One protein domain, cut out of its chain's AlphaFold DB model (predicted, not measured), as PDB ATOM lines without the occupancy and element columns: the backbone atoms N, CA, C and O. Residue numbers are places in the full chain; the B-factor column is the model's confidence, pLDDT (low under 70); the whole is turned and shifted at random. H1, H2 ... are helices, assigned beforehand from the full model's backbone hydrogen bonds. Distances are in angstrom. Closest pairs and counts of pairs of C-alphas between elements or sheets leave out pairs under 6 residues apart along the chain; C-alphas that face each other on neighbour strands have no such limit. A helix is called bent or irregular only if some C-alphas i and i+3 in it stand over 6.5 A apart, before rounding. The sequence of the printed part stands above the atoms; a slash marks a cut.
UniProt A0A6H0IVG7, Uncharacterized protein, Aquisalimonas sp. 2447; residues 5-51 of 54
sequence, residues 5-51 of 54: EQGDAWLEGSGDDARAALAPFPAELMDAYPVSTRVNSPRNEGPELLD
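Overview. This is residues 5 to 51 of the 54 residues of an uncharacterized protein of Aquisalimonas sp. 2447 (UniProt A0A6H0IVG7). Two small helical lobes, H1 with H2 and H3 with H4, sit at the two ends of a wide V, joined only by the long link of residues 21 to 36; the middle is empty. Residues 23 to 32 of that link stand free. The printed part has 47 residues with four named helices, in the order H1, H2, H3, H4, and no named strand; the class is all helix, though under half of the residues, 21 of 47, are in named elements. The whole is extended, with a radius of gyration of the C-alphas of 16.7 A, and only just elongated, with spans of 40 by 27 by 15 A.

Arrangement. H1, residues 5 to 11, is the longest helix and touches H2, residues 15 to 20, only at the corner by their tight link. Their closest C-alphas, those of Trp 10 and Ala 18, are 4.5 A apart. Their lines stand at a shallow tilt of 28 degrees, opposite ways. H3, residues 37 to 40, and H4, residues 47 to 50, are close but not clearly touching; their closest C-alphas, those of Val 39 and Leu 49, are 5.7 A apart. H1 and H2 are each apart from H3 and from H4. In H2 every O i to N i+4 pair is within hydrogen-bond range, in H1 2 of 3 are, and H3 and H4 are too short for such a pair.

Along the chain. H1 begins at C-alpha 5 (109.797, -4.989, -259.936) and is 11.3 A long; it is irregular, with C-alphas 5 and 8 7.2 A apart. H2 is 8.8 A long. H4 ends at C-alpha 50 (128.024, -13.393, -278.014).

Size, cuts and confidence. The two C-alphas farthest apart, those of Ser 14 and Ser 36, are 40.8 A apart. The printed part has no cut. The link from H2 to H3 is long, with 16 residues, and that from H3 to H4 is short, with 6. The mean pLDDT of the printed part is 95.8, and no printed residue is under 70.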
ATOM      1  N   GLU A   5     110.908  -5.259-260.862       91.19
ATOM      2  CA  GLU A   5     109.797  -4.989-259.936       91.19
ATOM      3  C   GLU A   5     109.605  -6.096-258.891       91.19
ATOM      4  O   GLU A   5     109.045  -5.858-257.825       91.19
ATOM      5  N   GLN A   6     110.068  -7.313-259.182       93.62
ATOM      6  CA  GLN A   6     110.056  -8.443-258.252       93.62
ATOM      7  C   GLN A   6     111.327  -8.501-257.385       93.62
ATOM      8  O   GLN A   6     111.442  -9.392-256.542       93.62
ATOM      9  N   GLY A   7     112.279  -7.583-257.589       94.06
ATOM     10  CA  GLY A   7     113.577  -7.575-256.912       94.06
ATOM     11  C   GLY A   7     113.458  -7.546-255.391       94.06
ATOM     12  O   GLY A   7     114.068  -8.380-254.722       94.06
ATOM     13  N   ASP A   8     112.614  -6.664-254.857       95.25
ATOM     14  CA  ASP A   8     112.410  -6.520-253.411       95.25
ATOM     15  C   ASP A   8     111.814  -7.802-252.808       95.25
ATOM     16  O   ASP A   8     112.315  -8.322-251.814       95.25
ATOM     17  N   ALA A   9     110.802  -8.386-253.460       94.56
ATOM     18  CA  ALA A   9     110.195  -9.649-253.032       94.56
ATOM     19  C   ALA A   9     111.190 -10.825-253.056       94.56
ATOM     20  O   ALA A   9     111.066 -11.757-252.265       94.56
ATOM     21  N   TRP A  10     112.180 -10.782-253.952       95.44
ATOM     22  CA  TRP A  10     113.207 -11.811-254.083       95.44
ATOM     23  C   TRP A  10     114.360 -11.663-253.079       95.44
ATOM     24  O   TRP A  10     114.814 -12.664-252.527       95.44
ATOM     25  N   LEU A  11     114.864 -10.442-252.871       95.38
ATOM     26  CA  LEU A  11     116.056 -10.185-252.051       95.38
ATOM     27  C   LEU A  11     115.732  -9.890-250.585       95.38
ATOM     28  O   LEU A  11     116.501 -10.273-249.704       95.38
ATOM     29  N   GLU A  12     114.624  -9.199-250.333       95.81
ATOM     30  CA  GLU A  12     114.261  -8.663-249.017       95.81
ATOM     31  C   GLU A  12     112.972  -9.288-248.462       95.81
ATOM     32  O   GLU A  12     112.716  -9.226-247.258       95.81
ATOM     33  N   GLY A  13     112.167  -9.903-249.333       94.31
ATOM     34  CA  GLY A  13     110.920 -10.571-248.986       94.31
ATOM     35  C   GLY A  13     111.098 -11.841-248.152       94.31
ATOM     36  O   GLY A  13     112.190 -12.380-247.959       94.31
ATOM     37  N   SER A  14     109.977 -12.350-247.646       97.25
ATOM     38  CA  SER A  14     109.946 -13.642-246.967       97.25
ATOM     39  C   SER A  14     110.204 -14.798-247.943       97.25
ATOM     40  O   SER A  14     110.141 -14.658-249.164       97.25
ATOM     41  N   GLY A  15     110.427 -16.000-247.406       96.31
ATOM     42  CA  GLY A  15     110.559 -17.198-248.240       96.31
ATOM     43  C   GLY A  15     109.309 -17.522-249.073       96.31
ATOM     44  O   GLY A  15     109.426 -18.222-250.080       96.31
ATOM     45  N   ASP A  16     108.132 -17.033-248.672       96.81
ATOM     46  CA  ASP A  16     106.892 -17.187-249.439       96.81
ATOM     47  C   ASP A  16     106.794 -16.135-250.552       96.81
ATOM     48  O   ASP A  16     106.440 -16.482-251.681       96.81
ATOM     49  N   ASP A  17     107.215 -14.895-250.282       94.44
ATOM     50  CA  ASP A  17     107.294 -13.824-251.287       94.44
ATOM     51  C   ASP A  17     108.274 -14.195-252.411       94.44
ATOM     52  O   ASP A  17     107.939 -14.123-253.597       94.44
ATOM     53  N   ALA A  18     109.454 -14.708-252.048       94.94
ATOM     54  CA  ALA A  18     110.449 -15.170-253.009       94.94
ATOM     55  C   ALA A  18     109.940 -16.359-253.844       94.94
ATOM     56  O   ALA A  18     110.203 -16.435-255.046       94.94
ATOM     57  N   ARG A  19     109.175 -17.284-253.239       94.56
ATOM     58  CA  ARG A  19     108.548 -18.394-253.977       94.56
ATOM     59  C   ARG A  19     107.504 -17.906-254.970       94.56
ATOM     60  O   ARG A  19     107.432 -18.466-256.060       94.56
ATOM     61  N   ALA A  20     106.724 -16.883-254.628       92.25
ATOM     62  CA  ALA A  20     105.719 -16.322-255.527       92.25
ATOM     63  C   ALA A  20     106.340 -15.709-256.799       92.25
ATOM     64  O   ALA A  20     105.707 -15.712-257.853       92.25
ATOM     65  N   ALA A  21     107.594 -15.249-256.731       92.19
ATOM     66  CA  ALA A  21     108.343 -14.751-257.887       92.19
ATOM     67  C   ALA A  21     108.843 -15.866-258.836       92.19
ATOM     68  O   ALA A  21     109.255 -15.583-259.965       92.19
ATOM     69  N   LEU A  22     108.812 -17.139-258.416       93.56
ATOM     70  CA  LEU A  22     109.272 -18.277-259.218       93.56
ATOM     71  C   LEU A  22     108.220 -18.702-260.251       93.56
ATOM     72  O   LEU A  22     107.511 -19.694-260.079       93.56
ATOM     73  N   ALA A  23     108.167 -17.977-261.364       92.69
ATOM     74  CA  ALA A  23     107.340 -18.312-262.518       92.69
ATOM     75  C   ALA A  23     108.170 -18.386-263.817       92.69
ATOM     76  O   ALA A  23     109.223 -17.737-263.929       92.69
ATOM     77  N   PRO A  24     107.717 -19.163-264.825       94.56
ATOM     78  CA  PRO A  24     108.261 -19.076-266.175       94.56
ATOM     79  C   PRO A  24     108.173 -17.640-266.693       94.56
ATOM     80  O   PRO A  24     107.161 -16.966-266.514       94.56
ATOM     81  N   PHE A  25     109.238 -17.176-267.339       92.50
ATOM     82  CA  PHE A  25     109.204 -15.887-268.021       92.50
ATOM     83  C   PHE A  25     108.482 -16.039-269.371       92.50
ATOM     84  O   PHE A  25     108.649 -17.092-269.995       92.50
ATOM     85  N   PRO A  26     107.698 -15.044-269.831       94.06
ATOM     86  CA  PRO A  26     107.005 -15.126-271.116       94.06
ATOM     87  C   PRO A  26     107.985 -15.377-272.270       94.06
ATOM     88  O   PRO A  26     108.967 -14.649-272.432       94.06
ATOM     89  N   ALA A  27     107.736 -16.424-273.058       94.75
ATOM     90  CA  ALA A  27     108.653 -16.876-274.106       94.75
ATOM     91  C   ALA A  27     108.760 -15.861-275.254       94.75
ATOM     92  O   ALA A  27     109.824 -15.683-275.831       94.75
ATOM     93  N   GLU A  28     107.671 -15.157-275.541       96.38
ATOM     94  CA  GLU A  28     107.558 -14.087-276.529       96.38
ATOM     95  C   GLU A  28     108.409 -12.850-276.204       96.38
ATOM     96  O   GLU A  28     108.675 -12.040-277.089       96.38
ATOM     97  N   LEU A  29     108.846 -12.707-274.947       94.44
ATOM     98  CA  LEU A  29     109.761 -11.653-274.510       94.44
ATOM     99  C   LEU A  29     111.233 -12.104-274.551       94.44
ATOM    100  O   LEU A  29     112.114 -11.335-274.164       94.44
ATOM    101  N   MET A  30     111.515 -13.336-274.991       95.12
ATOM    102  CA  MET A  30     112.865 -13.881-275.142       95.12
ATOM    103  C   MET A  30     113.203 -14.099-276.620       95.12
ATOM    104  O   MET A  30     112.376 -14.560-277.399       95.12
ATOM    105  N   ASP A  31     114.453 -13.818-276.988       96.06
ATOM    106  CA  ASP A  31     115.028 -14.173-278.289       96.06
ATOM    107  C   ASP A  31     116.249 -15.080-278.076       96.06
ATOM    108  O   ASP A  31     116.917 -15.011-277.039       96.06
ATOM    109  N   ALA A  32     116.540 -15.940-279.050       96.00
ATOM    110  CA  ALA A  32     117.678 -16.849-279.022       96.00
ATOM    111  C   ALA A  32     118.297 -16.982-280.414       96.00
ATOM    112  O   ALA A  32     117.606 -17.041-281.430       96.00
ATOM    113  N   TYR A  33     119.623 -17.066-280.462       97.25
ATOM    114  CA  TYR A  33     120.374 -17.175-281.705       97.25
ATOM    115  C   TYR A  33     121.620 -18.050-281.515       97.25
ATOM    116  O   TYR A  33     122.141 -18.143-280.401       97.25
ATOM    117  N   PRO A  34     122.107 -18.713-282.578       97.75
ATOM    118  CA  PRO A  34     123.313 -19.522-282.486       97.75
ATOM    119  C   PRO A  34     124.554 -18.632-282.314       97.75
ATOM    120  O   PRO A  34     124.670 -17.574-282.937       97.75
ATOM    121  N   VAL A  35     125.506 -19.099-281.504       98.19
ATOM    122  CA  VAL A  35     126.825 -18.477-281.291       98.19
ATOM    123  C   VAL A  35     127.943 -19.487-281.551       98.19
ATOM    124  O   VAL A  35     127.701 -20.685-281.718       98.19
ATOM    125  N   SER A  36     129.189 -19.016-281.584       97.75
ATOM    126  CA  SER A  36     130.356 -19.877-281.787       97.75
ATOM    127  C   SER A  36     130.520 -20.910-280.666       97.75
ATOM    128  O   SER A  36     130.438 -20.585-279.483       97.75
ATOM    129  N   THR A  37     130.912 -22.140-281.015       97.69
ATOM    130  CA  THR A  37     131.265 -23.194-280.042       97.69
ATOM    131  C   THR A  37     132.492 -22.860-279.188       97.69
ATOM    132  O   THR A  37     132.766 -23.559-278.212       97.69
ATOM    133  N   ARG A  38     133.213 -21.770-279.495       97.94
ATOM    134  CA  ARG A  38     134.261 -21.206-278.629       97.94
ATOM    135  C   ARG A  38     133.760 -20.954-277.203       97.94
ATOM    136  O   ARG A  38     134.535 -21.166-276.272       97.94
ATOM    137  N   VAL A  39     132.491 -20.573-277.024       98.00
ATOM    138  CA  VAL A  39     131.891 -20.305-275.702       98.00
ATOM    139  C   VAL A  39     131.902 -21.530-274.773       98.00
ATOM    140  O   VAL A  39     131.860 -21.386-273.557       98.00
ATOM    141  N   ASN A  40     132.044 -22.745-275.319       98.19
ATOM    142  CA  ASN A  40     132.069 -23.987-274.537       98.19
ATOM    143  C   ASN A  40     133.302 -24.120-273.624       98.19
ATOM    144  O   ASN A  40     133.324 -24.986-272.751       98.19
ATOM    145  N   SER A  41     134.347 -23.312-273.835       98.25
ATOM    146  CA  SER A  41     135.529 -23.283-272.973       98.25
ATOM    147  C   SER A  41     135.520 -22.010-272.123       98.25
ATOM    148  O   SER A  41     135.663 -20.928-272.692       98.25
ATOM    149  N   PRO A  42     135.486 -22.106-270.779       97.25
ATOM    150  CA  PRO A  42     135.497 -20.937-269.895       97.25
ATOM    151  C   PRO A  42     136.822 -20.158-269.917       97.25
ATOM    152  O   PRO A  42     136.942 -19.137-269.258       97.25
ATOM    153  N   ARG A  43     137.845 -20.649-270.636       97.94
ATOM    154  CA  ARG A  43     139.114 -19.929-270.841       97.94
ATOM    155  C   ARG A  43     139.037 -18.888-271.956       97.94
ATOM    156  O   ARG A  43     139.959 -18.092-272.089       97.94
ATOM    157  N   ASN A  44     138.026 -18.974-272.817       98.19
ATOM    158  CA  ASN A  44     137.797 -17.968-273.840       98.19
ATOM    159  C   ASN A  44     136.993 -16.836-273.201       98.19
ATOM    160  O   ASN A  44     135.986 -17.094-272.549       98.19
ATOM    161  N   GLU A  45     137.425 -15.603-273.424       97.88
ATOM    162  CA  GLU A  45     136.773 -14.393-272.933       97.88
ATOM    163  C   GLU A  45     136.702 -13.380-274.072       97.88
ATOM    164  O   GLU A  45     137.537 -13.418-274.976       97.88
ATOM    165  N   GLY A  46     135.737 -12.467-273.996       97.38
ATOM    166  CA  GLY A  46     135.571 -11.387-274.961       97.38
ATOM    167  C   GLY A  46     134.143 -11.286-275.506       97.38
ATOM    168  O   GLY A  46     133.368 -12.245-275.420       97.38
ATOM    169  N   PRO A  47     133.758 -10.105-276.021       97.56
ATOM    170  CA  PRO A  47     132.407  -9.859-276.517       97.56
ATOM    171  C   PRO A  47     132.051 -10.732-277.727       97.56
ATOM    172  O   PRO A  47     130.876 -11.035-277.923       97.56
ATOM    173  N   GLU A  48     133.042 -11.204-278.488       96.56
ATOM    174  CA  GLU A  48     132.837 -12.014-279.691       96.56
ATOM    175  C   GLU A  48     132.198 -13.382-279.407       96.56
ATOM    176  O   GLU A  48     131.689 -14.047-280.307       96.56
ATOM    177  N   LEU A  49     132.197 -13.827-278.146       97.69
ATOM    178  CA  LEU A  49     131.499 -15.047-277.734       97.69
ATOM    179  C   LEU A  49     129.972 -14.921-277.820       97.69
ATOM    180  O   LEU A  49     129.287 -15.942-277.849       97.69
ATOM    181  N   LEU A  50     129.448 -13.692-277.864       97.25
ATOM    182  CA  LEU A  50     128.024 -13.393-278.014       97.25
ATOM    183  C   LEU A  50     127.640 -13.043-279.459       97.25
ATOM    184  O   LEU A  50     126.463 -12.768-279.714       97.25
ATOM    185  N   ASP A  51     128.595 -13.053-280.394       97.50
ATOM    186  CA  ASP A  51     128.331 -12.771-281.802       97.50
ATOM    187  C   ASP A  51     127.512 -13.898-282.446       97.50
ATOM    188  O   ASP A  51     127.767 -15.093-282.251       97.50
TER     189      ASP A  51